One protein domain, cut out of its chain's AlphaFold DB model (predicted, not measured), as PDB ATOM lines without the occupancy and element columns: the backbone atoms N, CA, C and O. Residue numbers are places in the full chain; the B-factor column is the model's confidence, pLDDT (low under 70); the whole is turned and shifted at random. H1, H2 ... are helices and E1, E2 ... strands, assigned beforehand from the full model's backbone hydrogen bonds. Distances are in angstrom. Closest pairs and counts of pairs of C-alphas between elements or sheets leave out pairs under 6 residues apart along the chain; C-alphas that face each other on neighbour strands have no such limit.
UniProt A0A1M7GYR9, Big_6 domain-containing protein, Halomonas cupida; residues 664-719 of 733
ATOM      1  N   THR A 664     187.113 196.583 253.604       87.75
ATOM      2  CA  THR A 664     186.888 196.301 255.019       87.75
ATOM      3  C   THR A 664     185.750 197.170 255.537       87.75
ATOM      4  O   THR A 664     185.384 198.165 254.913       87.75
ATOM      5  N   ILE A 665     185.193 196.789 256.684       89.12
ATOM      6  CA  ILE A 665     184.228 197.580 257.444       89.12
ATOM      7  C   ILE A 665     184.796 197.776 258.852       89.12
ATOM      8  O   ILE A 665     185.221 196.814 259.495       89.12
ATOM      9  N   ASP A 666     184.851 199.021 259.309       88.88
ATOM     10  CA  ASP A 666     185.178 199.353 260.691       88.88
ATOM     11  C   ASP A 666     184.026 198.921 261.612       88.88
ATOM     12  O   ASP A 666     182.873 198.824 261.185       88.88
ATOM     13  N   THR A 667     184.314 198.730 262.902       84.62
ATOM     14  CA  THR A 667     183.285 198.427 263.911       84.62
ATOM     15  C   THR A 667     182.164 199.468 263.888       84.62
ATOM     16  O   THR A 667     182.410 200.671 264.047       84.62
ATOM     17  N   VAL A 668     180.925 199.015 263.745       83.25
ATOM     18  CA  VAL A 668     179.739 199.867 263.664       83.25
ATOM     19  C   VAL A 668     179.311 200.264 265.078       83.25
ATOM     20  O   VAL A 668     179.227 199.428 265.963       83.25
ATOM     21  N   ALA A 669     179.035 201.548 265.328       78.56
ATOM     22  CA  ALA A 669     178.587 202.039 266.645       78.56
ATOM     23  C   ALA A 669     179.491 201.663 267.854       78.56
ATOM     24  O   ALA A 669     179.015 201.608 268.979       78.56
ATOM     25  N   VAL A 670     180.811 201.509 267.652       78.06
ATOM     26  CA  VAL A 670     181.844 201.178 268.674       78.06
ATOM     27  C   VAL A 670     181.812 199.730 269.181       78.06
ATOM     28  O   VAL A 670     182.865 199.207 269.545       78.06
ATOM     29  N   ASP A 671     180.655 199.073 269.194       82.19
ATOM     30  CA  ASP A 671     180.477 197.717 269.734       82.19
ATOM     31  C   ASP A 671     179.736 196.746 268.790       82.19
ATOM     32  O   ASP A 671     179.317 195.674 269.226       82.19
ATOM     33  N   ASP A 672     179.577 197.107 267.513       83.69
ATOM     34  CA  ASP A 672     178.783 196.405 266.492       83.69
ATOM     35  C   ASP A 672     177.294 196.236 266.851       83.69
ATOM     36  O   ASP A 672     176.553 195.507 266.183       83.69
ATOM     37  N   VAL A 673     176.812 196.949 267.876       79.88
ATOM     38  CA  VAL A 673     175.423 196.919 268.325       79.88
ATOM     39  C   VAL A 673     174.829 198.312 268.233       79.88
ATOM     40  O   VAL A 673     175.085 199.196 269.035       79.88
ATOM     41  N   ILE A 674     173.909 198.489 267.291       79.25
ATOM     42  CA  ILE A 674     173.180 199.750 267.185       79.25
ATOM     43  C   ILE A 674     172.030 199.752 268.188       79.25
ATOM     44  O   ILE A 674     171.017 199.068 268.015       79.25
ATOM     45  N   ASN A 675     172.163 200.553 269.240       78.69
ATOM     46  CA  ASN A 675     171.098 200.768 270.204       78.69
ATOM     47  C   ASN A 675     170.093 201.838 269.727       78.69
ATOM     48  O   ASN A 675     170.273 202.543 268.731       78.69
ATOM     49  N   ALA A 676     168.986 201.973 270.464       75.06
ATOM     50  CA  ALA A 676     167.902 202.883 270.097       75.06
ATOM     51  C   ALA A 676     168.321 204.365 270.047       75.06
ATOM     52  O   ALA A 676     167.655 205.154 269.378       75.06
ATOM     53  N   VAL A 677     169.385 204.756 270.758       78.25
ATOM     54  CA  VAL A 677     169.903 206.131 270.754       78.25
ATOM     55  C   VAL A 677     170.752 206.367 269.509       78.25
ATOM     56  O   VAL A 677     170.513 207.342 268.798       78.25
ATOM     57  N   GLU A 678     171.669 205.456 269.194       78.25
ATOM     58  CA  GLU A 678     172.508 205.523 267.990       78.25
ATOM     59  C   GLU A 678     171.674 205.507 266.703       78.25
ATOM     60  O   GLU A 678     171.893 206.328 265.806       78.25
ATOM     61  N   ALA A 679     170.638 204.663 266.649       73.19
ATOM     62  CA  ALA A 679     169.708 204.604 265.521       73.19
ATOM     63  C   ALA A 679     168.958 205.933 265.274       73.19
ATOM     64  O   ALA A 679     168.577 206.235 264.142       73.19
ATOM     65  N   LEU A 680     168.729 206.749 266.314       72.94
ATOM     66  CA  LEU A 680     168.010 208.026 266.198       72.94
ATOM     67  C   LEU A 680     168.872 209.157 265.623       72.94
ATOM     68  O   LEU A 680     168.323 210.073 265.009       72.94
ATOM     69  N   THR A 681     170.191 209.113 265.824       70.94
ATOM     70  CA  THR A 681     171.133 210.158 265.380       70.94
ATOM     71  C   THR A 681     171.818 209.849 264.050       70.94
ATOM     72  O   THR A 681     172.452 210.730 263.468       70.94
ATOM     73  N   GLY A 682     171.657 208.618 263.565       72.12
ATOM     74  CA  GLY A 682     172.295 208.100 262.365       72.12
ATOM     75  C   GLY A 682     173.716 207.615 262.642       72.12
ATOM     76  O   GLY A 682     174.538 208.338 263.210       72.12
ATOM     77  N   VAL A 683     173.996 206.385 262.217       80.00
ATOM     78  CA  VAL A 683     175.259 205.682 262.476       80.00
ATOM     79  C   VAL A 683     176.128 205.745 261.217       80.00
ATOM     80  O   VAL A 683     175.622 205.436 260.131       80.00
ATOM     81  N   PRO A 684     177.393 206.201 261.309       83.19
ATOM     82  CA  PRO A 684     178.328 206.059 260.208       83.19
ATOM     83  C   PRO A 684     178.702 204.586 260.058       83.19
ATOM     84  O   PRO A 684     179.036 203.921 261.035       83.19
ATOM     85  N   ILE A 685     178.639 204.101 258.830       86.88
ATOM     86  CA  ILE A 685     179.299 202.867 258.428       86.88
ATOM     87  C   ILE A 685     180.531 203.317 257.660       86.88
ATOM     88  O   ILE A 685     180.417 204.145 256.755       86.88
ATOM     89  N   SER A 686     181.701 202.857 258.073       89.94
ATOM     90  CA  SER A 686     182.973 203.204 257.450       89.94
ATOM     91  C   SER A 686     183.833 201.970 257.288       89.94
ATOM     92  O   SER A 686     183.500 200.907 257.802       89.94
ATOM     93  N   GLY A 687     184.927 202.125 256.567       91.38
ATOM     94  CA  GLY A 687     185.958 201.117 256.446       91.38
ATOM     95  C   GLY A 687     187.062 201.598 255.527       91.38
ATOM     96  O   GLY A 687     187.145 202.787 255.186       91.38
ATOM     97  N   THR A 688     187.901 200.661 255.102       89.94
ATOM     98  CA  THR A 688     188.886 200.899 254.048       89.94
ATOM     99  C   THR A 688     188.511 200.166 252.770       89.94
ATOM    100  O   THR A 688     187.852 199.132 252.808       89.94
ATOM    101  N   ALA A 689     188.905 200.710 251.627       88.06
ATOM    102  CA  ALA A 689     188.860 200.052 250.341       88.06
ATOM    103  C   ALA A 689     190.016 200.525 249.445       88.06
ATOM    104  O   ALA A 689     190.749 201.446 249.813       88.06
ATOM    105  N   THR A 690     190.184 199.932 248.262       83.75
ATOM    106  CA  THR A 690     191.084 200.484 247.235       83.75
ATOM    107  C   THR A 690     190.711 201.945 246.940       83.75
ATOM    108  O   THR A 690     189.538 202.263 246.744       83.75
ATOM    109  N   ALA A 691     191.695 202.851 246.927       82.50
ATOM    110  CA  ALA A 691     191.455 204.279 246.714       82.50
ATOM    111  C   ALA A 691     190.707 204.535 245.391       82.50
ATOM    112  O   ALA A 691     191.081 203.999 244.348       82.50
ATOM    113  N   GLY A 692     189.646 205.346 245.433       80.31
ATOM    114  CA  GLY A 692     188.790 205.620 244.274       80.31
ATOM    115  C   GLY A 692     187.779 204.522 243.922       80.31
ATOM    116  O   GLY A 692     187.006 204.718 242.983       80.31
ATOM    117  N   ALA A 693     187.735 203.400 244.652       82.38
ATOM    118  CA  ALA A 693     186.693 202.390 244.475       82.38
ATOM    119  C   ALA A 693     185.312 202.956 244.845       82.38
ATOM    120  O   ALA A 693     185.191 203.725 245.799       82.38
ATOM    121  N   GLU A 694     184.269 202.553 244.117       88.69
ATOM    122  CA  GLU A 694     182.876 202.802 244.495       88.69
ATOM    123  C   GLU A 694     182.412 201.719 245.480       88.69
ATOM    124  O   GLU A 694     182.526 200.524 245.212       88.69
ATOM    125  N   ILE A 695     181.900 202.135 246.637       88.44
ATOM    126  CA  ILE A 695     181.383 201.258 247.685       88.44
ATOM    127  C   ILE A 695     179.871 201.428 247.731       88.44
ATOM    128  O   ILE A 695     179.361 202.526 247.961       88.44
ATOM    129  N   VAL A 696     179.157 200.312 247.597       87.56
ATOM    130  CA  VAL A 696     177.707 200.247 247.784       87.56
ATOM    131  C   VAL A 696     177.407 199.541 249.103       87.56
ATOM    132  O   VAL A 696     177.623 198.340 249.248       87.56
ATOM    133  N   VAL A 697     176.876 200.283 250.070       84.06
ATOM    134  CA  VAL A 697     176.420 199.755 251.358       84.06
ATOM    135  C   VAL A 697     174.924 199.500 251.286       84.06
ATOM    136  O   VAL A 697     174.137 200.435 251.124       84.06
ATOM    137  N   LYS A 698     174.520 198.236 251.435       81.75
ATOM    138  CA  LYS A 698     173.107 197.842 251.465       81.75
ATOM    139  C   LYS A 698     172.636 197.630 252.897       81.75
ATOM    140  O   LYS A 698     173.229 196.850 253.640       81.75
ATOM    141  N   LEU A 699     171.553 198.301 253.274       75.25
ATOM    142  CA  LEU A 699     170.878 198.139 254.560       75.25
ATOM    143  C   LEU A 699     169.404 197.819 254.319       75.25
ATOM    144  O   LEU A 699     168.597 198.709 254.065       75.25
ATOM    145  N   GLY A 700     169.044 196.537 254.393       72.25
ATOM    146  CA  GLY A 700     167.715 196.101 253.959       72.25
ATOM    147  C   GLY A 700     167.523 196.374 252.464       72.25
ATOM    148  O   GLY A 700     168.332 195.916 251.663       72.25
ATOM    149  N   ASP A 701     166.477 197.128 252.115       74.81
ATOM    150  CA  ASP A 701     166.163 197.513 250.728       74.81
ATOM    151  C   ASP A 701     166.842 198.828 250.291       74.81
ATOM    152  O   ASP A 701     166.746 199.211 249.126       74.81
ATOM    153  N   ASP A 702     167.513 199.535 251.208       75.06
ATOM    154  CA  ASP A 702     168.175 200.803 250.909       75.06
ATOM    155  C   ASP A 702     169.633 200.595 250.484       75.06
ATOM    156  O   ASP A 702     170.398 199.887 251.143       75.06
ATOM    157  N   GLU A 703     170.037 201.288 249.420       83.88
ATOM    158  CA  GLU A 703     171.410 201.306 248.913       83.88
ATOM    159  C   GLU A 703     172.023 202.699 249.100       83.88
ATOM    160  O   GLU A 703     171.456 203.715 248.692       83.88
ATOM    161  N   LEU A 704     173.195 202.754 249.733       83.81
ATOM    162  CA  LEU A 704     173.998 203.962 249.885       83.81
ATOM    163  C   LEU A 704     175.299 203.785 249.113       83.81
ATOM    164  O   LEU A 704     176.042 202.844 249.366       83.81
ATOM    165  N   VAL A 705     175.583 204.707 248.199       86.75
ATOM    166  CA  VAL A 705     176.798 204.683 247.380       86.75
ATOM    167  C   VAL A 705     177.771 205.745 247.887       86.75
ATOM    168  O   VAL A 705     177.376 206.882 248.153       86.75
ATOM    169  N   THR A 706     179.040 205.380 248.033       90.94
ATOM    170  CA  THR A 706     180.149 206.293 248.334       90.94
ATOM    171  C   THR A 706     181.379 205.888 247.532       90.94
ATOM    172  O   THR A 706     181.386 204.843 246.895       90.94
ATOM    173  N   VAL A 707     182.423 206.706 247.553       88.44
ATOM    174  CA  VAL A 707     183.701 206.401 246.902       88.44
ATOM    175  C   VAL A 707     184.794 206.501 247.958       88.44
ATOM    176  O   VAL A 707     184.778 207.439 248.760       88.44
ATOM    177  N   ALA A 708     185.713 205.537 247.990       90.56
ATOM    178  CA  ALA A 708     186.871 205.604 248.871       90.56
ATOM    179  C   ALA A 708     187.767 206.782 248.486       90.56
ATOM    180  O   ALA A 708     188.035 207.017 247.306       90.56
ATOM    181  N   ASP A 709     188.235 207.521 249.488       90.75
ATOM    182  CA  ASP A 709     189.132 208.646 249.277       90.75
ATOM    183  C   ASP A 709     190.511 208.203 248.748       90.75
ATOM    184  O   ASP A 709     190.803 207.022 248.552       90.75
ATOM    185  N   ASP A 710     191.382 209.175 248.503       88.44
ATOM    186  CA  ASP A 710     192.756 208.999 248.032       88.44
ATOM    187  C   ASP A 710     193.661 208.219 249.007       88.44
ATOM    188  O   ASP A 710     194.769 207.824 248.643       88.44
ATOM    189  N   LYS A 711     193.189 207.959 250.231       88.06
ATOM    190  CA  LYS A 711     193.842 207.112 251.239       88.06
ATOM    191  C   LYS A 711     193.120 205.783 251.450       88.06
ATOM    192  O   LYS A 711     193.536 205.005 252.307       88.06
ATOM    193  N   GLY A 712     192.067 205.518 250.682       87.06
ATOM    194  CA  GLY A 712     191.281 204.300 250.769       87.06
ATOM    195  C   GLY A 712     190.232 204.305 251.876       87.06
ATOM    196  O   GLY A 712     189.676 203.255 252.152       87.06
ATOM    197  N   HIS A 713     189.923 205.420 252.540       91.94
ATOM    198  CA  HIS A 713     188.848 205.448 253.537       91.94
ATOM    199  C   HIS A 713     187.499 205.739 252.886       91.94
ATOM    200  O   HIS A 713     187.376 206.640 252.058       91.94
ATOM    201  N   TRP A 714     186.455 205.033 253.310       92.50
ATOM    202  CA  TRP A 714     185.086 205.312 252.886       92.50
ATOM    203  C   TRP A 714     184.161 205.419 254.095       92.50
ATOM    204  O   TRP A 714     184.385 204.806 255.138       92.50
ATOM    205  N   SER A 715     183.102 206.221 253.970       89.88
ATOM    206  CA  SER A 715     182.027 206.261 254.959       89.88
ATOM    207  C   SER A 715     180.700 206.657 254.325       89.88
ATOM    208  O   SER A 715     180.643 207.522 253.447       89.88
ATOM    209  N   VAL A 716     179.623 206.045 254.806       87.12
ATOM    210  CA  VAL A 716     178.236 206.449 254.563       87.12
ATOM    211  C   VAL A 716     177.541 206.684 255.895       87.12
ATOM    212  O   VAL A 716     177.861 206.055 256.903       87.12
ATOM    213  N   ARG A 717     176.554 207.580 255.919       81.50
ATOM    214  CA  ARG A 717     175.762 207.838 257.124       81.50
ATOM    215  C   ARG A 717     174.338 207.347 256.943       81.50
ATOM    216  O   ARG A 717     173.616 207.834 256.078       81.50
ATOM    217  N   CYS A 718     173.925 206.427 257.803       71.19
ATOM    218  CA  CYS A 718     172.630 205.771 257.685       71.19
ATOM    219  C   CYS A 718     171.597 206.539 258.513       71.19
ATOM    220  O   CYS A 718     171.676 206.558 259.742       71.19
ATOM    221  N   CYS A 719     170.649 207.206 257.854       64.62
ATOM    222  CA  CYS A 719     169.596 207.986 258.510       64.62
ATOM    223  C   CYS A 719     168.404 207.107 258.920       64.62
ATOM    224  O   CYS A 719     168.243 205.989 258.449       64.62
TER     225      CYS A 719
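This is residues 664 to 719 of the 733 residues of the protein "Big_6 domain-containing protein" of Halomonas cupida (UniProt A0A1M7GYR9). Two antiparallel strand pairs, E1 with E4 and the hairpin E2 and E3, make a small wedge, close together near residues 707 and 714 and spread apart toward the turn between E2 and E3. The short helix H1 sits at one end of the wedge, before E1, and residues 664 to 677 lead to it as a loop with no named element. The printed part has 56 residues, with one named helix and four named strands in the order H1, E1, E2, E3, E4. It is mostly strand and compact, with a radius of gyration of the C-alphas of 11.6 A and spans of 33 by 24 by 15 A.

The printed part begins at Thr 664, C-alpha (186.888, 196.301, 255.019). H1 is residues 678 to 681. E1, residues 683 to 688, is 16.7 A long and begins at C-alpha 683 (175.259, 205.682, 262.476). E2 is residues 694 to 699, 16.3 A, and E3 residues 702 to 707, 17.0 A. E4, residues 713 to 718, is 16.7 A long and ends at C-alpha 718 (172.630, 205.771, 257.685).

H1 is too short for an O i to N i+4 pair; its one O i to N i+3 pair is within hydrogen-bond range. H1 and E4 are only just apart, their closest C-alphas 8.4 A from each other. E1 and E4 are antiparallel at 160 degrees, with N 685 and O 716 within hydrogen-bond range at 2.9 A. E2 and E3 form a hairpin, antiparallel at 157 degrees, with N 697 and O 704 within range at 2.8 A. The closest C-alphas of E3 and E4 are those of Val 707 and Trp 714, 6.2 A apart. E1 and E3 are apart.

The two C-alphas farthest apart, of Ala 676 and Asp 710, are 33.8 A from each other. The printed part has no cut, and the four links between named elements are tight. The mean pLDDT of the printed part is 82.8, and residue 719 is under 70.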